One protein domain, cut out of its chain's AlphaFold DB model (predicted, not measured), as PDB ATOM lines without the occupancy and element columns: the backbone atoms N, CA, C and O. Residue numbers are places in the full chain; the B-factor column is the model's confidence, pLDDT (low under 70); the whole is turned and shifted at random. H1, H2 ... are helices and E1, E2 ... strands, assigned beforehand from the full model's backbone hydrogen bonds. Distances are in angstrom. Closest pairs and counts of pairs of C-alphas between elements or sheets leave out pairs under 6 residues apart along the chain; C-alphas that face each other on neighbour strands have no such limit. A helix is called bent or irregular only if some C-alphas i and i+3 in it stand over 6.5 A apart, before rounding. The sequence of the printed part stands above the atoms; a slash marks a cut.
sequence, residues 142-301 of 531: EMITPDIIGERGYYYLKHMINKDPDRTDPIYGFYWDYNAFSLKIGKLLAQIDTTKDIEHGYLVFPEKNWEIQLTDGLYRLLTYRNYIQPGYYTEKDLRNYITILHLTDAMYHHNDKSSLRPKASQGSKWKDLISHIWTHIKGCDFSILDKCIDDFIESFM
ATOM      1  N   GLU A 142     100.316  74.521 115.162       85.00
ATOM      2  CA  GLU A 142      98.864  74.373 115.289       85.00
ATOM      3  C   GLU A 142      98.297  75.309 116.371       85.00
ATOM      4  O   GLU A 142      97.091  75.528 116.418       85.00
ATOM      5  N   MET A 143      99.158  75.862 117.235       86.94
ATOM      6  CA  MET A 143      98.782  76.685 118.394       86.94
ATOM      7  C   MET A 143      99.156  78.161 118.225       86.94
ATOM      8  O   MET A 143      98.487  79.039 118.764       86.94
ATOM      9  N   ILE A 144     100.215  78.451 117.469       88.12
ATOM     10  CA  ILE A 144     100.643  79.807 117.116       88.12
ATOM     11  C   ILE A 144     100.099  80.117 115.717       88.12
ATOM     12  O   ILE A 144     100.827  80.081 114.726       88.12
ATOM     13  N   THR A 145      98.800  80.405 115.642       86.75
ATOM     14  CA  THR A 145      98.100  80.787 114.404       86.75
ATOM     15  C   THR A 145      97.369  82.122 114.577       86.75
ATOM     16  O   THR A 145      96.991  82.463 115.703       86.75
ATOM     17  N   PRO A 146      97.126  82.882 113.492       84.75
ATOM     18  CA  PRO A 146      96.354  84.122 113.567       84.75
ATOM     19  C   PRO A 146      94.969  83.947 114.204       84.75
ATOM     20  O   PRO A 146      94.540  84.806 114.965       84.75
ATOM     21  N   ASP A 147      94.307  82.812 113.965       84.31
ATOM     22  CA  ASP A 147      92.973  82.532 114.515       84.31
ATOM     23  C   ASP A 147      92.975  82.349 116.041       84.31
ATOM     24  O   ASP A 147      91.981  82.645 116.699       84.31
ATOM     25  N   ILE A 148      94.080  81.857 116.614       86.19
ATOM     26  CA  ILE A 148      94.179  81.558 118.050       86.19
ATOM     27  C   ILE A 148      94.725  82.757 118.826       86.19
ATOM     28  O   ILE A 148      94.174  83.119 119.861       86.19
ATOM     29  N   ILE A 149      95.811  83.366 118.347       85.94
ATOM     30  CA  ILE A 149      96.542  84.415 119.084       85.94
ATOM     31  C   ILE A 149      96.439  85.801 118.437       85.94
ATOM     32  O   ILE A 149      97.097  86.744 118.880       85.94
ATOM     33  N   GLY A 150      95.624  85.936 117.389       84.50
ATOM     34  CA  GLY A 150      95.470  87.166 116.617       84.50
ATOM     35  C   GLY A 150      96.622  87.407 115.643       84.50
ATOM     36  O   GLY A 150      97.735  86.904 115.809       84.50
ATOM     37  N   GLU A 151      96.373  88.245 114.636       82.50
ATOM     38  CA  GLU A 151      97.367  88.632 113.622       82.50
ATOM     39  C   GLU A 151      98.632  89.230 114.248       82.50
ATOM     40  O   GLU A 151      99.760  88.903 113.870       82.50
ATOM     41  N   ARG A 152      98.459  90.085 115.263       81.88
ATOM     42  CA  ARG A 152      99.579  90.754 115.931       81.88
ATOM     43  C   ARG A 152     100.354  89.807 116.839       81.88
ATOM     44  O   ARG A 152     101.582  89.820 116.804       81.88
ATOM     45  N   GLY A 153      99.668  88.937 117.581       83.19
ATOM     46  CA  GLY A 153     100.319  87.873 118.344       83.19
ATOM     47  C   GLY A 153     101.125  86.953 117.426       83.19
ATOM     48  O   GLY A 153     102.307  86.709 117.677       83.19
ATOM     49  N   TYR A 154     100.531  86.522 116.309       88.00
ATOM     50  CA  TYR A 154     101.199  85.704 115.296       88.00
ATOM     51  C   TYR A 154     102.421  86.403 114.696       88.00
ATOM     52  O   TYR A 154     103.478  85.784 114.570       88.00
ATOM     53  N   TYR A 155     102.332  87.700 114.391       85.75
ATOM     54  CA  TYR A 155     103.457  88.477 113.869       85.75
ATOM     55  C   TYR A 155     104.712  88.366 114.748       85.75
ATOM     56  O   TYR A 155     105.803  88.143 114.215       85.75
ATOM     57  N   TYR A 156     104.565  88.479 116.071       85.38
ATOM     58  CA  TYR A 156     105.690  88.396 117.006       85.38
ATOM     59  C   TYR A 156     106.095  86.949 117.322       85.38
ATOM     60  O   TYR A 156     107.287  86.645 117.376       85.38
ATOM     61  N   LEU A 157     105.130  86.041 117.492       90.31
ATOM     62  CA  LEU A 157     105.379  84.680 117.980       90.31
ATOM     63  C   LEU A 157     105.727  83.664 116.881       90.31
ATOM     64  O   LEU A 157     106.356  82.652 117.184       90.31
ATOM     65  N   LYS A 158     105.431  83.928 115.599       89.06
ATOM     66  CA  LYS A 158     105.807  83.029 114.483       89.06
ATOM     67  C   LYS A 158     107.312  82.759 114.399       89.06
ATOM     68  O   LYS A 158     107.745  81.730 113.892       89.06
ATOM     69  N   HIS A 159     108.130  83.666 114.929       86.62
ATOM     70  CA  HIS A 159     109.578  83.496 115.001       86.62
ATOM     71  C   HIS A 159     109.994  82.323 115.911       86.62
ATOM     72  O   HIS A 159     111.052  81.737 115.686       86.62
ATOM     73  N   MET A 160     109.144  81.916 116.864       85.88
ATOM     74  CA  MET A 160     109.348  80.721 117.696       85.88
ATOM     75  C   MET A 160     109.197  79.422 116.907       85.88
ATOM     76  O   MET A 160     109.956  78.484 117.144       85.88
ATOM     77  N   ILE A 161     108.274  79.386 115.941       84.44
ATOM     78  CA  ILE A 161     108.124  78.261 115.006       84.44
ATOM     79  C   ILE A 161     109.412  78.112 114.189       84.44
ATOM     80  O   ILE A 161     110.005  77.036 114.117       84.44
ATOM     81  N   ASN A 162     109.891  79.232 113.645       78.75
ATOM     82  CA  ASN A 162     111.066  79.272 112.775       78.75
ATOM     83  C   ASN A 162     112.403  79.186 113.534       78.75
ATOM     84  O   ASN A 162     113.455  79.151 112.899       78.75
ATOM     85  N   LYS A 163     112.373  79.156 114.875       80.31
ATOM     86  CA  LYS A 163     113.551  79.141 115.762       80.31
ATOM     87  C   LYS A 163     114.548  80.270 115.467       80.31
ATOM     88  O   LYS A 163     115.758  80.064 115.538       80.31
ATOM     89  N   ASP A 164     114.040  81.459 115.150       78.50
ATOM     90  CA  ASP A 164     114.857  82.650 114.899       78.50
ATOM     91  C   ASP A 164     115.532  83.105 116.211       78.50
ATOM     92  O   ASP A 164     114.839  83.544 117.135       78.50
ATOM     93  N   PRO A 165     116.866  83.005 116.337       71.94
ATOM     94  CA  PRO A 165     117.554  83.213 117.607       71.94
ATOM     95  C   PRO A 165     117.577  84.675 118.072       71.94
ATOM     96  O   PRO A 165     117.815  84.904 119.258       71.94
ATOM     97  N   ASP A 166     117.334  85.646 117.186       70.25
ATOM     98  CA  ASP A 166     117.345  87.075 117.526       70.25
ATOM     99  C   ASP A 166     115.963  87.574 117.967       70.25
ATOM    100  O   ASP A 166     115.846  88.492 118.788       70.25
ATOM    101  N   ARG A 167     114.905  86.940 117.450       72.50
ATOM    102  CA  ARG A 167     113.499  87.305 117.689       72.50
ATOM    103  C   ARG A 167     112.761  86.348 118.621       72.50
ATOM    104  O   ARG A 167     111.540  86.426 118.731       72.50
ATOM    105  N   THR A 168     113.496  85.452 119.275       83.44
ATOM    106  CA  THR A 168     112.967  84.554 120.299       83.44
ATOM    107  C   THR A 168     113.775  84.684 121.582       83.44
ATOM    108  O   THR A 168     114.992  84.494 121.604       83.44
ATOM    109  N   ASP A 169     113.084  85.001 122.671       87.25
ATOM    110  CA  ASP A 169     113.658  85.098 124.002       87.25
ATOM    111  C   ASP A 169     113.046  84.027 124.903       87.25
ATOM    112  O   ASP A 169     112.131  84.314 125.676       87.25
ATOM    113  N   PRO A 170     113.563  82.789 124.849       87.38
ATOM    114  CA  PRO A 170     113.033  81.724 125.682       87.38
ATOM    115  C   PRO A 170     113.419  81.879 127.161       87.38
ATOM    116  O   PRO A 170     113.155  80.992 127.970       87.38
ATOM    117  N   ILE A 171     114.135  82.954 127.499       88.38
ATOM    118  CA  ILE A 171     114.779  83.157 128.784       88.38
ATOM    119  C   ILE A 171     113.968  84.153 129.615       88.38
ATOM    120  O   ILE A 171     113.517  83.810 130.705       88.38
ATOM    121  N   TYR A 172     113.737  85.356 129.085       92.94
ATOM    122  CA  TYR A 172     112.994  86.423 129.770       92.94
ATOM    123  C   TYR A 172     111.679  86.783 129.062       92.94
ATOM    124  O   TYR A 172     111.131  87.866 129.283       92.94
ATOM    125  N   GLY A 173     111.198  85.903 128.188       94.12
ATOM    126  CA  GLY A 173     110.042  86.119 127.331       94.12
ATOM    127  C   GLY A 173     109.232  84.847 127.102       94.12
ATOM    128  O   GLY A 173     109.270  83.910 127.905       94.12
ATOM    129  N   PHE A 174     108.468  84.837 126.012       94.56
ATOM    130  CA  PHE A 174     107.674  83.686 125.608       94.56
ATOM    131  C   PHE A 174     108.554  82.507 125.190       94.56
ATOM    132  O   PHE A 174     109.486  82.645 124.395       94.56
ATOM    133  N   TYR A 175     108.192  81.318 125.659       92.31
ATOM    134  CA  TYR A 175     108.748  80.066 125.169       92.31
ATOM    135  C   TYR A 175     107.684  78.977 125.090       92.31
ATOM    136  O   TYR A 175     106.666  79.012 125.783       92.31
ATOM    137  N   TRP A 176     107.926  78.000 124.221       91.50
ATOM    138  CA  TRP A 176     107.080  76.824 124.109       91.50
ATOM    139  C   TRP A 176     107.624  75.711 124.998       91.50
ATOM    140  O   TRP A 176     108.765  75.269 124.830       91.50
ATOM    141  N   ASP A 177     106.814  75.250 125.944       89.75
ATOM    142  CA  ASP A 177     107.133  74.101 126.780       89.75
ATOM    143  C   ASP A 177     106.679  72.819 126.074       89.75
ATOM    144  O   ASP A 177     105.494  72.491 126.031       89.75
ATOM    145  N   TYR A 178     107.634  72.072 125.519       87.31
ATOM    146  CA  TYR A 178     107.365  70.822 124.799       87.31
ATOM    147  C   TYR A 178     106.886  69.673 125.698       87.31
ATOM    148  O   TYR A 178     106.388  68.678 125.177       87.31
ATOM    149  N   ASN A 179     107.025  69.784 127.022       86.50
ATOM    150  CA  ASN A 179     106.490  68.792 127.951       86.50
ATOM    151  C   ASN A 179     105.035  69.111 128.300       86.50
ATOM    152  O   ASN A 179     104.200  68.210 128.341       86.50
ATOM    153  N   ALA A 180     104.739  70.393 128.532       86.56
ATOM    154  CA  ALA A 180     103.402  70.865 128.881       86.56
ATOM    155  C   ALA A 180     102.514  71.182 127.663       86.56
ATOM    156  O   ALA A 180     101.338  71.475 127.852       86.56
ATOM    157  N   PHE A 181     103.066  71.155 126.443       88.50
ATOM    158  CA  PHE A 181     102.402  71.553 125.192       88.50
ATOM    159  C   PHE A 181     101.716  72.913 125.301       88.50
ATOM    160  O   PHE A 181     100.572  73.086 124.885       88.50
ATOM    161  N   SER A 182     102.408  73.872 125.916       90.00
ATOM    162  CA  SER A 182     101.839  75.179 126.209       90.00
ATOM    163  C   SER A 182     102.853  76.307 126.101       90.00
ATOM    164  O   SER A 182     104.064  76.122 126.263       90.00
ATOM    165  N   LEU A 183     102.327  77.495 125.817       93.56
ATOM    166  CA  LEU A 183     103.075  78.739 125.814       93.56
ATOM    167  C   LEU A 183     103.288  79.204 127.262       93.56
ATOM    168  O   LEU A 183     102.355  79.218 128.065       93.56
ATOM    169  N   LYS A 184     104.519  79.571 127.608       94.50
ATOM    170  CA  LYS A 184     104.893  79.984 128.962       94.50
ATOM    171  C   LYS A 184     105.761  81.229 128.957       94.50
ATOM    172  O   LYS A 184     106.453  81.523 127.984       94.50
ATOM    173  N   ILE A 185     105.742  81.923 130.088       95.44
ATOM    174  CA  ILE A 185     106.746  82.916 130.473       95.44
ATOM    175  C   ILE A 185     107.182  82.541 131.886       95.44
ATOM    176  O   ILE A 185     106.340  82.336 132.762       95.44
ATOM    177  N   GLY A 186     108.492  82.413 132.109       93.06
ATOM    178  CA  GLY A 186     109.014  81.909 133.379       93.06
ATOM    179  C   GLY A 186     108.394  80.558 133.751       93.06
ATOM    180  O   GLY A 186     108.455  79.617 132.971       93.06
ATOM    181  N   LYS A 187     107.795  80.444 134.937       92.06
ATOM    182  CA  LYS A 187     107.174  79.195 135.411       92.06
ATOM    183  C   LYS A 187     105.689  79.061 135.061       92.06
ATOM    184  O   LYS A 187     105.145  77.972 135.228       92.06
ATOM    185  N   LEU A 188     105.045  80.136 134.609       94.25
ATOM    186  CA  LEU A 188     103.588  80.201 134.487       94.25
ATOM    187  C   LEU A 188     103.111  79.965 133.054       94.25
ATOM    188  O   LEU A 188     103.760  80.378 132.089       94.25
ATOM    189  N   LEU A 189     101.930  79.349 132.942       94.88
ATOM    190  CA  LEU A 189     101.164  79.288 131.702       94.88
ATOM    191  C   LEU A 189     100.788  80.697 131.229       94.88
ATOM    192  O   LEU A 189     100.229  81.483 131.995       94.88
ATOM    193  N   ALA A 190     101.058  80.981 129.958       95.69
ATOM    194  CA  ALA A 190     100.756  82.247 129.312       95.69
ATOM    195  C   ALA A 190      99.789  82.020 128.142       95.69
ATOM    196  O   ALA A 190     100.069  81.235 127.239       95.69
ATOM    197  N   GLN A 191      98.655  82.716 128.151       94.88
ATOM    198  CA  GLN A 191      97.647  82.658 127.090       94.88
ATOM    199  C   GLN A 191      97.451  84.038 126.472       94.88
ATOM    200  O   GLN A 191      97.616  85.046 127.152       94.88
ATOM    201  N   ILE A 192      97.098  84.083 125.188       94.19
ATOM    202  CA  ILE A 192      96.720  85.323 124.509       94.19
ATOM    203  C   ILE A 192      95.231  85.241 124.194       94.19
ATOM    204  O   ILE A 192      94.811  84.371 123.439       94.19
ATOM    205  N   ASP A 193      94.452  86.132 124.798       91.62
ATOM    206  CA  ASP A 193      93.016  86.277 124.584       91.62
ATOM    207  C   ASP A 193      92.742  87.481 123.676       91.62
ATOM    208  O   ASP A 193      93.001  88.630 124.036       91.62
ATOM    209  N   THR A 194      92.209  87.225 122.486       88.75
ATOM    210  CA  THR A 194      91.873  88.247 121.485       88.75
ATOM    211  C   THR A 194      90.394  88.626 121.480       88.75
ATOM    212  O   THR A 194      89.982  89.489 120.707       88.75
ATOM    213  N   THR A 195      89.577  88.041 122.363       85.56
ATOM    214  CA  THR A 195      88.126  88.292 122.398       85.56
ATOM    215  C   THR A 195      87.787  89.722 122.819       85.56
ATOM    216  O   THR A 195      86.813  90.298 122.336       85.56
ATOM    217  N   LYS A 196      88.608  90.313 123.696       81.25
ATOM    218  CA  LYS A 196      88.449  91.686 124.207       81.25
ATOM    219  C   LYS A 196      89.079  92.746 123.300       81.25
ATOM    220  O   LYS A 196      88.625  93.886 123.287       81.25
ATOM    221  N   ASP A 197      90.140  92.384 122.584       78.12
ATOM    222  CA  ASP A 197      90.887  93.253 121.673       78.12
ATOM    223  C   ASP A 197      91.514  92.386 120.579       78.12
ATOM    224  O   ASP A 197      92.527  91.723 120.798       78.12
ATOM    225  N   ILE A 198      90.890  92.392 119.402       70.62
ATOM    226  CA  ILE A 198      91.324  91.590 118.251       70.62
ATOM    227  C   ILE A 198      92.668  92.093 117.706       70.62
ATOM    228  O   ILE A 198      93.435  91.318 117.135       70.62
ATOM    229  N   GLU A 199      92.965  93.385 117.870       70.00
ATOM    230  CA  GLU A 199      94.156  93.995 117.293       70.00
ATOM    231  C   GLU A 199      95.405  93.651 118.107       70.00
ATOM    232  O   GLU A 199      96.433  93.314 117.525       70.00
ATOM    233  N   HIS A 200      95.337  93.728 119.437       75.50
ATOM    234  CA  HIS A 200      96.515  93.540 120.291       75.50
ATOM    235  C   HIS A 200      96.455  92.297 121.181       75.50
ATOM    236  O   HIS A 200      97.499  91.691 121.442       75.50
ATOM    237  N   GLY A 201      95.261  91.898 121.615       87.25
ATOM    238  CA  GLY A 201      95.048  90.819 122.572       87.25
ATOM    239  C   GLY A 201      95.410  91.175 124.018       87.25
ATOM    240  O   GLY A 201      96.016  92.204 124.325       87.25
ATOM    241  N   TYR A 202      95.033  90.282 124.923       94.25
ATOM    242  CA  TYR A 202      95.357  90.311 126.342       94.25
ATOM    243  C   TYR A 202      96.227  89.110 126.687       94.25
ATOM    244  O   TYR A 202      95.899  87.979 126.348       94.25
ATOM    245  N   LEU A 203      97.326  89.347 127.393       96.38
ATOM    246  CA  LEU A 203      98.117  88.292 128.004       96.38
ATOM    247  C   LEU A 203      97.461  87.883 129.317       96.38
ATOM    248  O   LEU A 203      97.342  88.703 130.225       96.38
ATOM    249  N   VAL A 204      97.075  86.618 129.419       96.25
ATOM    250  CA  VAL A 204      96.377  86.045 130.567       96.25
ATOM    251  C   VAL A 204      97.277  85.017 131.246       96.25
ATOM    252  O   VAL A 204      97.837  84.133 130.595       96.25
ATOM    253  N   PHE A 205      97.377  85.120 132.570       95.38
ATOM    254  CA  PHE A 205      97.997  84.130 133.449       95.38
ATOM    255  C   PHE A 205      96.912  83.532 134.358       95.38
ATOM    256  O   PHE A 205      96.670  84.058 135.453       95.38
ATOM    257  N   PRO A 206      96.244  82.439 133.935       92.31
ATOM    258  CA  PRO A 206      95.077  81.897 134.639       92.31
ATOM    259  C   PRO A 206      95.371  81.525 136.095       92.31
ATOM    260  O   PRO A 206      94.588  81.826 136.989       92.31
ATOM    261  N   GLU A 207      96.554  80.958 136.353       92.94
ATOM    262  CA  GLU A 207      97.016  80.551 137.691       92.94
ATOM    263  C   GLU A 207      97.123  81.715 138.688       92.94
ATOM    264  O   GLU A 207      97.175  81.503 139.900       92.94
ATOM    265  N   LYS A 208      97.200  82.951 138.187       90.69
ATOM    266  CA  LYS A 208      97.317  84.171 138.993       90.69
ATOM    267  C   LYS A 208      96.069  85.040 138.936       90.69
ATOM    268  O   LYS A 208      96.049  86.070 139.601       90.69
ATOM    269  N   ASN A 209      95.055  84.635 138.163       92.62
ATOM    270  CA  ASN A 209      93.883  85.452 137.851       92.62
ATOM    271  C   ASN A 209      94.277  86.885 137.443       92.62
ATOM    272  O   ASN A 209      93.735  87.871 137.941       92.62
ATOM    273  N   TRP A 210      95.304  86.987 136.598       91.56
ATOM    274  CA  TRP A 210      95.895  88.257 136.197       91.56
ATOM    275  C   TRP A 210      95.976  88.331 134.680       91.56
ATOM    276  O   TRP A 210      96.400  87.378 134.024       91.56
ATOM    277  N   GLU A 211      95.575  89.470 134.132       94.31
ATOM    278  CA  GLU A 211      95.603  89.734 132.701       94.31
ATOM    279  C   GLU A 211      96.108  91.141 132.412       94.31
ATOM    280  O   GLU A 211      95.968  92.057 133.228       94.31
ATOM    281  N   ILE A 212      96.683  91.321 131.226       93.88
ATOM    282  CA  ILE A 212      97.165  92.619 130.784       93.88
ATOM    283  C   ILE A 212      97.024  92.797 129.283       93.88
ATOM    284  O   ILE A 212      97.331  91.893 128.512       93.88
ATOM    285  N   GLN A 213      96.583  93.979 128.858       91.25
ATOM    286  CA  GLN A 213      96.527  94.311 127.439       91.25
ATOM    287  C   GLN A 213      97.942  94.322 126.858       91.25
ATOM    288  O   GLN A 213      98.852  94.951 127.412       91.25
ATOM    289  N   LEU A 214      98.119  93.631 125.738       88.12
ATOM    290  CA  LEU A 214      99.369  93.632 125.002       88.12
ATOM    291  C   LEU A 214      99.485  94.906 124.157       88.12
ATOM    292  O   LEU A 214      98.506  95.537 123.774       88.12
ATOM    293  N   THR A 215     100.718  95.300 123.879       86.62
ATOM    294  CA  THR A 215     101.067  96.412 122.989       86.62
ATOM    295  C   THR A 215     102.264  95.974 122.160       86.62
ATOM    296  O   THR A 215     102.963  95.028 122.527       86.62
ATOM    297  N   ASP A 216     102.569  96.681 121.077       82.75
ATOM    298  CA  ASP A 216     103.803  96.424 120.328       82.75
ATOM    299  C   ASP A 216     105.062  96.502 121.198       82.75
ATOM    300  O   ASP A 216     105.970  95.685 121.058       82.75
ATOM    301  N   GLY A 217     105.120  97.477 122.110       80.12
ATOM    302  CA  GLY A 217     106.247  97.634 123.026       80.12
ATOM    303  C   GLY A 217     106.391  96.433 123.956       80.12
ATOM    304  O   GLY A 217     107.488  95.891 124.104       80.12
ATOM    305  N   LEU A 218     105.275  95.966 124.521       91.94
ATOM    306  CA  LEU A 218     105.265  94.814 125.413       91.94
ATOM    307  C   LEU A 218     105.575  93.505 124.668       91.94
ATOM    308  O   LEU A 218     106.360  92.701 125.165       91.94
ATOM    309  N   TYR A 219     105.057  93.312 123.451       90.56
ATOM    310  CA  TYR A 219     105.413  92.163 122.614       90.56
ATOM    311  C   TYR A 219     106.911  92.113 122.314       90.56
ATOM    312  O   TYR A 219     107.527  91.057 122.458       90.56
ATOM    313  N   ARG A 220     107.525  93.243 121.940       88.75
ATOM    314  CA  ARG A 220     108.975  93.316 121.697       88.75
ATOM    315  C   ARG A 220     109.753  92.929 122.951       88.75
ATOM    316  O   ARG A 220     110.640  92.081 122.873       88.75
ATOM    317  N   LEU A 221     109.381  93.479 124.111       91.50
ATOM    318  CA  LEU A 221     109.996  93.134 125.398       91.50
ATOM    319  C   LEU A 221     109.845  91.644 125.745       91.50
ATOM    320  O   LEU A 221     110.767  91.066 126.312       91.50
ATOM    321  N   LEU A 222     108.739  91.004 125.363       95.19
ATOM    322  CA  LEU A 222     108.464  89.588 125.636       95.19
ATOM    323  C   LEU A 222     108.986  88.612 124.571       95.19
ATOM    324  O   LEU A 222     108.900  87.406 124.783       95.19
ATOM    325  N   THR A 223     109.510  89.079 123.436       91.06
ATOM    326  CA  THR A 223     109.936  88.186 122.339       91.06
ATOM    327  C   THR A 223     111.375  88.394 121.901       91.06
ATOM    328  O   THR A 223     112.042  87.422 121.566       91.06
ATOM    329  N   TYR A 224     111.900  89.620 121.912       85.88
ATOM    330  CA  TYR A 224     113.237  89.868 121.375       85.88
ATOM    331  C   TYR A 224     114.305  89.535 122.409       85.88
ATOM    332  O   TYR A 224     114.228  89.943 123.573       85.88
ATOM    333  N   ARG A 225     115.326  88.808 121.954       84.25
ATOM    334  CA  ARG A 225     116.415  88.314 122.801       84.25
ATOM    335  C   ARG A 225     117.405  89.397 123.196       84.25
ATOM    336  O   ARG A 225     117.985  89.346 124.279       84.25
ATOM    337  N   ASN A 226     117.637  90.338 122.289       82.75
ATOM    338  CA  ASN A 226     118.591  91.419 122.474       82.75
ATOM    339  C   ASN A 226     117.945  92.600 123.202       82.75
ATOM    340  O   ASN A 226     116.724  92.762 123.191       82.75
ATOM    341  N   TYR A 227     118.777  93.420 123.845       76.19
ATOM    342  CA  TYR A 227     118.317  94.648 124.482       76.19
ATOM    343  C   TYR A 227     117.589  95.547 123.477       76.19
ATOM    344  O   TYR A 227     118.066  95.780 122.366       76.19
ATOM    345  N   ILE A 228     116.433  96.056 123.896       73.31
ATOM    346  CA  ILE A 228     115.633  97.009 123.138       73.31
ATOM    347  C   ILE A 228     115.843  98.385 123.766       73.31
ATOM    348  O   ILE A 228     115.707  98.548 124.979       73.31
ATOM    349  N   GLN A 229     116.164  99.380 122.943       66.81
ATOM    350  CA  GLN A 229     116.424 100.735 123.424       66.81
ATOM    351  C   GLN A 229     115.133 101.445 123.878       66.81
ATOM    352  O   GLN A 229     114.059 101.179 123.317       66.81
ATOM    353  N   PRO A 230     115.218 102.377 124.849       64.25
ATOM    354  CA  PRO A 230     114.103 103.237 125.229       64.25
ATOM    355  C   PRO A 230     113.585 103.990 123.993       64.25
ATOM    356  O   PRO A 230     114.362 104.565 123.236       64.25
ATOM    357  N   GLY A 231     112.275 103.927 123.741       65.50
ATOM    358  CA  GLY A 231     111.639 104.466 122.530       65.50
ATOM    359  C   GLY A 231     110.908 103.422 121.681       65.50
ATOM    360  O   GLY A 231     109.951 103.759 120.993       65.50
ATOM    361  N   TYR A 232     111.279 102.146 121.795       73.94
ATOM    362  CA  TYR A 232     110.536 101.032 121.181       73.94
ATOM    363  C   TYR A 232     109.444 100.448 122.089       73.94
ATOM    364  O   TYR A 232     108.683  99.580 121.651       73.94
ATOM    365  N   TYR A 233     109.383 100.915 123.334       79.25
ATOM    366  CA  TYR A 233     108.382 100.601 124.347       79.25
ATOM    367  C   TYR A 233     108.150 101.833 125.229       79.25
ATOM    368  O   TYR A 233     109.015 102.707 125.343       79.25
ATOM    369  N   THR A 234     106.971 101.914 125.836       83.12
ATOM    370  CA  THR A 234     106.591 102.984 126.765       83.12
ATOM    371  C   THR A 234     106.985 102.654 128.207       83.12
ATOM    372  O   THR A 234     107.274 101.507 128.542       83.12
ATOM    373  N   GLU A 235     106.934 103.654 129.092       86.00
ATOM    374  CA  GLU A 235     107.075 103.469 130.548       86.00
ATOM    375  C   GLU A 235     106.083 102.416 131.084       86.00
ATOM    376  O   GLU A 235     106.436 101.558 131.891       86.00
ATOM    377  N   LYS A 236     104.845 102.432 130.565       87.75
ATOM    378  CA  LYS A 236     103.800 101.461 130.909       87.75
ATOM    379  C   LYS A 236     104.177 100.047 130.463       87.75
ATOM    380  O   LYS A 236     104.004  99.109 131.231       87.75
ATOM    381  N   ASP A 237     104.711  99.893 129.254       89.12
ATOM    382  CA  ASP A 237     105.148  98.587 128.747       89.12
ATOM    383  C   ASP A 237     106.303  98.028 129.580       89.12
ATOM    384  O   ASP A 237     106.296  96.848 129.922       89.12
ATOM    385  N   LEU A 238     107.262  98.881 129.957       92.88
ATOM    386  CA  LEU A 238     108.383  98.493 130.809       92.88
ATOM    387  C   LEU A 238     107.907  98.080 132.207       92.88
ATOM    388  O   LEU A 238     108.305  97.021 132.686       92.88
ATOM    389  N   ARG A 239     107.006  98.851 132.830       94.81
ATOM    390  CA  ARG A 239     106.365  98.478 134.103       94.81
ATOM    391  C   ARG A 239     105.700  97.111 134.003       94.81
ATOM    392  O   ARG A 239     105.982  96.230 134.806       94.81
ATOM    393  N   ASN A 240     104.856  96.925 132.991       95.81
ATOM    394  CA  ASN A 240     104.135  95.677 132.767       95.81
ATOM    395  C   ASN A 240     105.093  94.502 132.577       95.81
ATOM    396  O   ASN A 240     104.885  93.434 133.148       95.81
ATOM    397  N   TYR A 241     106.167  94.708 131.817       96.88
ATOM    398  CA  TYR A 241     107.199  93.706 131.614       96.88
ATOM    399  C   TYR A 241     107.894  93.326 132.928       96.88
ATOM    400  O   TYR A 241     108.023  92.139 133.218       96.88
ATOM    401  N   ILE A 242     108.268  94.298 133.767       95.81
ATOM    402  CA  ILE A 242     108.873  94.031 135.082       95.81
ATOM    403  C   ILE A 242     107.905  93.258 135.983       95.81
ATOM    404  O   ILE A 242     108.304  92.272 136.609       95.81
ATOM    405  N   THR A 243     106.629  93.648 136.006       94.44
ATOM    406  CA  THR A 243     105.584  92.930 136.744       94.44
ATOM    407  C   THR A 243     105.468  91.487 136.265       94.44
ATOM    408  O   THR A 243     105.444  90.580 137.093       94.44
ATOM    409  N   ILE A 244     105.482  91.241 134.950       95.94
ATOM    410  CA  ILE A 244     105.459  89.888 134.380       95.94
ATOM    411  C   ILE A 244     106.699  89.098 134.809       95.94
ATOM    412  O   ILE A 244     106.566  87.967 135.275       95.94
ATOM    413  N   LEU A 245     107.900  89.673 134.710       94.50
ATOM    414  CA  LEU A 245     109.140  89.012 135.133       94.50
ATOM    415  C   LEU A 245     109.111  88.630 136.619       94.50
ATOM    416  O   LEU A 245     109.604  87.561 136.987       94.50
ATOM    417  N   HIS A 246     108.538  89.489 137.467       92.12
ATOM    418  CA  HIS A 246     108.381  89.228 138.894       92.12
ATOM    419  C   HIS A 246     107.312  88.163 139.180       92.12
ATOM    420  O   HIS A 246     107.540  87.280 140.006       92.12
ATOM    421  N   LEU A 247     106.161  88.246 138.505       92.56
ATOM    422  CA  LEU A 247     105.013  87.348 138.664       92.56
ATOM    423  C   LEU A 247     105.339  85.916 138.230       92.56
ATOM    424  O   LEU A 247     104.880  84.959 138.849       92.56
ATOM    425  N   THR A 248     106.125  85.784 137.162       92.69
ATOM    426  CA  THR A 248     106.451  84.508 136.510       92.69
ATOM    427  C   THR A 248     107.762  83.884 136.980       92.69
ATOM    428  O   THR A 248     108.089  82.767 136.580       92.69
ATOM    429  N   ASP A 249     108.538  84.603 137.793       91.31
ATOM    430  CA  ASP A 249     109.906  84.255 138.187       91.31
ATOM    431  C   ASP A 249     110.873  84.035 137.006       91.31
ATOM    432  O   ASP A 249     111.893  83.354 137.151       91.31
ATOM    433  N   ALA A 250     110.602  84.628 135.837       91.94
ATOM    434  CA  ALA A 250     111.397  84.413 134.625       91.94
ATOM    435  C   ALA A 250     112.900  84.699 134.822       91.94
ATOM    436  O   ALA A 250     113.743  83.961 134.322       91.94
ATOM    437  N   MET A 251     113.259  85.698 135.640       89.19
ATOM    438  CA  MET A 251     114.664  86.044 135.929       89.19
ATOM    439  C   MET A 251     115.453  84.928 136.641       89.19
ATOM    440  O   MET A 251     116.688  84.907 136.599       89.19
ATOM    441  N   TYR A 252     114.761  84.011 137.319       85.62
ATOM    442  CA  TYR A 252     115.377  82.921 138.074       85.62
ATOM    443  C   TYR A 252     115.473  81.632 137.260       85.62
ATOM    444  O   TYR A 252     116.322  80.796 137.559       85.62
ATOM    445  N   HIS A 253     114.674  81.472 136.203       81.06
ATOM    446  CA  HIS A 253     114.569  80.215 135.462       81.06
ATOM    447  C   HIS A 253     114.309  79.015 136.393       81.06
ATOM    448  O   HIS A 253     113.302  78.962 137.095       81.06
ATOM    449  N   HIS A 254     115.238  78.053 136.399       72.56
ATOM    450  CA  HIS A 254     115.243  76.868 137.248       72.56
ATOM    451  C   HIS A 254     115.875  77.119 138.624       72.56
ATOM    452  O   HIS A 254     115.871  76.214 139.452       72.56
ATOM    453  N   ASN A 255     116.421  78.312 138.884       77.31
ATOM    454  CA  ASN A 255     116.883  78.666 140.219       77.31
ATOM    455  C   ASN A 255     115.682  78.936 141.130       77.31
ATOM    456  O   ASN A 255     114.619  79.403 140.703       77.31
ATOM    457  N   ASP A 256     115.880  78.677 142.419       76.19
ATOM    458  CA  ASP A 256     114.926  79.087 143.435       76.19
ATOM    459  C   ASP A 256     115.010  80.607 143.649       76.19
ATOM    460  O   ASP A 256     116.089  81.156 143.884       76.19
ATOM    461  N   LYS A 257     113.861  81.286 143.594       80.75
ATOM    462  CA  LYS A 257     113.733  82.718 143.884       80.75
ATOM    463  C   LYS A 257     114.162  83.048 145.308       80.75
ATOM    464  O   LYS A 257     114.747  84.108 145.520       80.75
ATOM    465  N   SER A 258     113.934  82.135 146.258       79.69
ATOM    466  CA  SER A 258     114.319  82.311 147.666       79.69
ATOM    467  C   SER A 258     115.827  82.533 147.836       79.69
ATOM    468  O   SER A 258     116.260  83.239 148.743       79.69
ATOM    469  N   SER A 259     116.634  82.004 146.906       79.81
ATOM    470  CA  SER A 259     118.088  82.163 146.916       79.81
ATOM    471  C   SER A 259     118.554  83.579 146.569       79.81
ATOM    472  O   SER A 259     119.730  83.886 146.762       79.81
ATOM    473  N   LEU A 260     117.667  84.419 146.013       80.88
ATOM    474  CA  LEU A 260     117.983  85.740 145.462       80.88
ATOM    475  C   LEU A 260     119.179  85.698 144.495       80.88
ATOM    476  O   LEU A 260     119.976  86.630 144.426       80.88
ATOM    477  N   ARG A 261     119.328  84.601 143.745       82.19
ATOM    478  CA  ARG A 261     120.392  84.416 142.751       82.19
ATOM    479  C   ARG A 261     119.776  84.163 141.377       82.19
ATOM    480  O   ARG A 261     119.474  83.014 141.038       82.19
ATOM    481  N   PRO A 262     119.559  85.218 140.577       83.94
ATOM    482  CA  PRO A 262     119.040  85.067 139.227       83.94
ATOM    483  C   PRO A 262     120.083  84.373 138.349       83.94
ATOM    484  O   PRO A 262     121.281  84.364 138.655       83.94
ATOM    485  N   LYS A 263     119.644  83.799 137.231       78.81
ATOM    486  CA  LYS A 263     120.574  83.173 136.290       78.81
ATOM    487  C   LYS A 263     121.202  84.248 135.409       78.81
ATOM    488  O   LYS A 263     120.645  84.628 134.380       78.81
ATOM    489  N   ALA A 264     122.364  84.737 135.834       78.62
ATOM    490  CA  ALA A 264     123.110  85.729 135.075       78.62
ATOM    491  C   ALA A 264     123.505  85.200 133.689       78.62
ATOM    492  O   ALA A 264     123.881  84.038 133.528       78.62
ATOM    493  N   SER A 265     123.431  86.077 132.689       80.88
ATOM    494  CA  SER A 265     123.759  85.777 131.295       80.88
ATOM    495  C   SER A 265     124.760  86.797 130.752       80.88
ATOM    496  O   SER A 265     124.913  87.892 131.280       80.88
ATOM    497  N   GLN A 266     125.461  86.448 129.677       78.00
ATOM    498  CA  GLN A 266     126.348  87.381 128.974       78.00
ATOM    499  C   GLN A 266     125.638  88.161 127.854       78.00
ATOM    500  O   GLN A 266     126.278  88.991 127.206       78.00
ATOM    501  N   GLY A 267     124.344  87.906 127.627       81.31
ATOM    502  CA  GLY A 267     123.546  88.572 126.594       81.31
ATOM    503  C   GLY A 267     123.273  90.048 126.891       81.31
ATOM    504  O   GLY A 267     123.188  90.445 128.053       81.31
ATOM    505  N   SER A 268     123.095  90.847 125.833       86.00
ATOM    506  CA  SER A 268     122.838  92.294 125.924       86.00
ATOM    507  C   SER A 268     121.608  92.604 126.772       86.00
ATOM    508  O   SER A 268     121.694  93.368 127.719       86.00
ATOM    509  N   LYS A 269     120.486  91.909 126.552       90.06
ATOM    510  CA  LYS A 269     119.265  92.109 127.351       90.06
ATOM    511  C   LYS A 269     119.485  91.894 128.848       90.06
ATOM    512  O   LYS A 269     118.937  92.638 129.655       90.06
ATOM    513  N   TRP A 270     120.314  90.919 129.229       89.88
ATOM    514  CA  TRP A 270     120.683  90.745 130.631       89.88
ATOM    515  C   TRP A 270     121.515  91.917 131.142       89.88
ATOM    516  O   TRP A 270     121.157  92.528 132.148       89.88
ATOM    517  N   LYS A 271     122.616  92.222 130.450       88.69
ATOM    518  CA  LYS A 271     123.569  93.260 130.849       88.69
ATOM    519  C   LYS A 271     122.897  94.623 130.962       88.69
ATOM    520  O   LYS A 271     123.018  95.252 132.001       88.69
ATOM    521  N   ASP A 272     122.119  94.988 129.954       88.50
ATOM    522  CA  ASP A 272     121.648  96.355 129.745       88.50
ATOM    523  C   ASP A 272     120.246  96.611 130.325       88.50
ATOM    524  O   ASP A 272     119.849  97.763 130.458       88.50
ATOM    525  N   LEU A 273     119.479  95.569 130.689       90.88
ATOM    526  CA  LEU A 273     118.113  95.722 131.218       90.88
ATOM    527  C   LEU A 273     117.816  94.820 132.420       90.88
ATOM    528  O   LEU A 273     117.533  95.318 133.508       90.88
ATOM    529  N   ILE A 274     117.869  93.495 132.250       94.19
ATOM    530  CA  ILE A 274     117.368  92.559 133.274       94.19
ATOM    531  C   ILE A 274     118.197  92.626 134.560       94.19
ATOM    532  O   ILE A 274     117.633  92.551 135.648       94.19
ATOM    533  N   SER A 275     119.518  92.800 134.466       92.06
ATOM    534  CA  SER A 275     120.386  92.903 135.646       92.06
ATOM    535  C   SER A 275     120.070  94.146 136.489       92.06
ATOM    536  O   SER A 275     120.050  94.073 137.723       92.06
ATOM    537  N   HIS A 276     119.743  95.263 135.833       92.81
ATOM    538  CA  HIS A 276     119.343  96.507 136.482       92.81
ATOM    539  C   HIS A 276     117.957  96.386 137.118       92.81
ATOM    540  O   HIS A 276     117.812  96.745 138.288       92.81
ATOM    541  N   ILE A 277     116.983  95.809 136.399       93.88
ATOM    542  CA  ILE A 277     115.652  95.490 136.942       93.88
ATOM    543  C   ILE A 277     115.813  94.643 138.202       93.88
ATOM    544  O   ILE A 277     115.367  95.033 139.278       93.88
ATOM    545  N   TRP A 278     116.505  93.506 138.090       93.12
ATOM    546  CA  TRP A 278     116.685  92.575 139.197       93.12
ATOM    547  C   TRP A 278     117.328  93.245 140.415       93.12
ATOM    548  O   TRP A 278     116.888  93.016 141.538       93.12
ATOM    549  N   THR A 279     118.332  94.100 140.211       91.62
ATOM    550  CA  THR A 279     119.015  94.797 141.311       91.62
ATOM    551  C   THR A 279     118.061  95.671 142.128       91.62
ATOM    552  O   THR A 279     118.239  95.748 143.343       91.62
ATOM    553  N   HIS A 280     117.051  96.265 141.487       91.00
ATOM    554  CA  HIS A 280     116.058  97.123 142.138       91.00
ATOM    555  C   HIS A 280     114.901  96.341 142.759       91.00
ATOM    556  O   HIS A 280     114.418  96.719 143.820       91.00
ATOM    557  N   ILE A 281     114.462  95.247 142.129       89.81
ATOM    558  CA  ILE A 281     113.274  94.511 142.594       89.81
ATOM    559  C   ILE A 281     113.594  93.251 143.406       89.81
ATOM    560  O   ILE A 281     112.678  92.557 143.858       89.81
ATOM    561  N   LYS A 282     114.874  92.896 143.588       87.25
ATOM    562  CA  LYS A 282     115.265  91.740 144.410       87.25
ATOM    563  C   LYS A 282     114.781  91.932 145.848       87.25
ATOM    564  O   LYS A 282     115.055  92.945 146.481       87.25
ATOM    565  N   GLY A 283     114.070  90.936 146.367       83.12
ATOM    566  CA  GLY A 283     113.516  90.984 147.721       83.12
ATOM    567  C   GLY A 283     112.270  91.862 147.887       83.12
ATOM    568  O   GLY A 283     111.711  91.854 148.976       83.12
ATOM    569  N   CYS A 284     111.797  92.560 146.846       85.88
ATOM    570  CA  CYS A 284     110.490  93.215 146.897       85.88
ATOM    571  C   CYS A 284     109.385  92.151 146.868       85.88
ATOM    572  O   CYS A 284     109.421  91.238 146.041       85.88
ATOM    573  N   ASP A 285     108.409  92.265 147.763       85.25
ATOM    574  CA  ASP A 285     107.149  91.530 147.661       85.25
ATOM    575  C   ASP A 285     106.115  92.342 146.860       85.25
ATOM    576  O   ASP A 285     106.362  93.487 146.473       85.25
ATOM    577  N   PHE A 286     104.940  91.759 146.607       83.19
ATOM    578  CA  PHE A 286     103.877  92.423 145.847       83.19
ATOM    579  C   PHE A 286     103.347  93.711 146.495       83.19
ATOM    580  O   PHE A 286     102.800  94.543 145.778       83.19
ATOM    581  N   SER A 287     103.504  93.904 147.809       84.94
ATOM    582  CA  SER A 287     102.985  95.087 148.510       84.94
ATOM    583  C   SER A 287     103.809  96.347 148.237       84.94
ATOM    584  O   SER A 287     103.266  97.449 148.250       84.94
ATOM    585  N   ILE A 288     105.104  96.182 147.946       89.56
ATOM    586  CA  ILE A 288     106.027  97.283 147.633       89.56
ATOM    587  C   ILE A 288     106.542  97.253 146.189       89.56
ATOM    588  O   ILE A 288     107.327  98.121 145.809       89.56
ATOM    589  N   LEU A 289     106.114  96.277 145.380       87.75
ATOM    590  CA  LEU A 289     106.619  96.072 144.020       87.75
ATOM    591  C   LEU A 289     106.443  97.312 143.141       87.75
ATOM    592  O   LEU A 289     107.389  97.687 142.455       87.75
ATOM    593  N   ASP A 290     105.284  97.974 143.193       89.62
ATOM    594  CA  ASP A 290     105.037  99.186 142.402       89.62
ATOM    595  C   ASP A 290     106.044 100.292 142.727       89.62
ATOM    596  O   ASP A 290     106.598 100.892 141.811       89.62
ATOM    597  N   LYS A 291     106.367 100.482 144.012       90.06
ATOM    598  CA  LYS A 291     107.385 101.444 144.443       90.06
ATOM    599  C   LYS A 291     108.778 101.054 143.945       90.06
ATOM    600  O   LYS A 291     109.492 101.897 143.421       90.06
ATOM    601  N   CYS A 292     109.159  99.778 144.063       91.38
ATOM    602  CA  CYS A 292     110.448  99.308 143.544       91.38
ATOM    603  C   CYS A 292     110.555  99.503 142.018       91.38
ATOM    604  O   CYS A 292     111.634  99.785 141.498       91.38
ATOM    605  N   ILE A 293     109.438  99.344 141.298       91.56
ATOM    606  CA  ILE A 293     109.365  99.609 139.860       91.56
ATOM    607  C   ILE A 293     109.475 101.108 139.573       91.56
ATOM    608  O   ILE A 293     110.194 101.473 138.648       91.56
ATOM    609  N   ASP A 294     108.809 101.964 140.347       89.38
ATOM    610  CA  ASP A 294     108.901 103.425 140.212       89.38
ATOM    611  C   ASP A 294     110.349 103.899 140.381       89.38
ATOM    612  O   ASP A 294     110.885 104.548 139.484       89.38
ATOM    613  N   ASP A 295     111.014 103.473 141.461       89.38
ATOM    614  CA  ASP A 295     112.416 103.802 141.751       89.38
ATOM    615  C   ASP A 295     113.350 103.347 140.607       89.38
ATOM    616  O   ASP A 295     114.276 104.054 140.191       89.38
ATOM    617  N   PHE A 296     113.096 102.157 140.046       91.25
ATOM    618  CA  PHE A 296     113.826 101.673 138.875       91.25
ATOM    619  C   PHE A 296     113.565 102.540 137.641       91.25
ATOM    620  O   PHE A 296     114.507 102.950 136.971       91.25
ATOM    621  N   ILE A 297     112.303 102.819 137.317       87.94
ATOM    622  CA  ILE A 297     111.933 103.585 136.125       87.94
ATOM    623  C   ILE A 297     112.526 104.995 136.184       87.94
ATOM    624  O   ILE A 297     113.075 105.450 135.183       87.94
ATOM    625  N   GLU A 298     112.471 105.662 137.338       85.56
ATOM    626  CA  GLU A 298     113.034 107.003 137.529       85.56
ATOM    627  C   GLU A 298     114.558 107.044 137.356       85.56
ATOM    628  O   GLU A 298     115.092 108.022 136.831       85.56
ATOM    629  N   SER A 299     115.261 105.991 137.780       85.50
ATOM    630  CA  SER A 299     116.721 105.906 137.653       85.50
ATOM    631  C   SER A 299     117.187 105.427 136.274       85.50
ATOM    632  O   SER A 299     118.256 105.824 135.809       85.50
ATOM    633  N   PHE A 300     116.405 104.562 135.625       82.44
ATOM    634  CA  PHE A 300     116.782 103.878 134.393       82.44
ATOM    635  C   PHE A 300     116.328 104.621 133.136       82.44
ATOM    636  O   PHE A 300     117.035 104.621 132.125       82.44
ATOM    637  N   MET A 301     115.155 105.255 133.171       74.94
ATOM    638  CA  MET A 301     114.691 106.087 132.067       74.94
ATOM    639  C   MET A 301     115.257 107.503 132.241       74.94
ATOM    640  O   MET A 301     115.196 108.052 133.339       74.94
TER     641      MET A 301
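What this domain is: This is residues 142 to 301 of the 531 residues of an uncharacterized protein of Tribolium castaneum (UniProt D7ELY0). Two helices side by side, H2 and H3, form the middle of a compact body, with the kinked helix H1 at one end and, at the other, H4 and H5, which meet as a V where residues 276 to 281 of H4 touch H5. A small sheet, E3 E4 E5, lies on one side of H3, and the hairpin E1 and E2 lies by the last residues of H2 and H3. The printed part has 160 residues with five named helices and five named strands, in the order H1 E1 E2 E3 E4 E5 H2 H3 H4 H5, of mixed class. Both sheets, E3 - E4 - E5 and E1 - E2, are antiparallel. The radius of gyration of the C-alphas is 14.9 A, and the outline is rounded, with spans of 39 by 30 by 29 A.

Where its parts are: H1, residues 146 to 161, begins with C-alpha 146 at (96.354, 84.122, 113.567) and measures 13.2 A; it has a kink of 111 degrees near residue 154 and is irregular, with C-alphas 148 and 151 8.9 A apart. E1 is residues 174 to 177, E2 182 to 185, E3 191 to 193, E4 202 to 205 and E5 210 to 213. H2, residues 216 to 223, measures 10.5 A. H3, residues 235 to 248, measures 19.9 A. H4, residues 268 to 281, measures 19.3 A and is irregular, but only just: C-alphas 272 and 275 are 7.0 A apart. H5, residues 289 to 300, measures 16.0 A and ends with C-alpha 300 at (116.782, 103.878, 134.393).

How they stand to each other: H1 only grazes the sheet E3 E4 E5, with its residues 148 to 153. With residues 153 to 157 alone it touches H2, closest at the C-alphas of Tyr 156 and Tyr 219, 6.8 A, at a steep tilt of 46 degrees. In the hairpin E1 and E2, N 175 and O 184 are 2.9 A apart. E3, E4 and E5 make a meander, each strand the antiparallel neighbour of the one before, with N 193 and O 202 at 2.8 A and N 203 and O 212 at 2.8 A. H3 is on this sheet at a height of 10.7 A. H3 touches H2, closest at the C-alphas of Asp 237 and Leu 218, 5.0 A, at a shallow tilt of 31 degrees, the same way. H5 touches H3, closest at the C-alphas of Ile 293 and Arg 239, 6.6 A, and touches H4, closest at the C-alphas of Cys 292 and Ile 281, 5.6 A. Every O i to N i+4 pair is within hydrogen-bond range in H2, H3 and H5, against 6 of 12 in H1 and 8 of 10 in H4.

The domain as a whole: The C-alphas farthest apart, of Glu 142 and Ser 299, are 42.6 A apart. The printed part has no cut. The links H1 to E1, H2 to H3 and H3 to H4 are long. The mean pLDDT of the printed part is 86.8, and residues 229 to 231 are under 70.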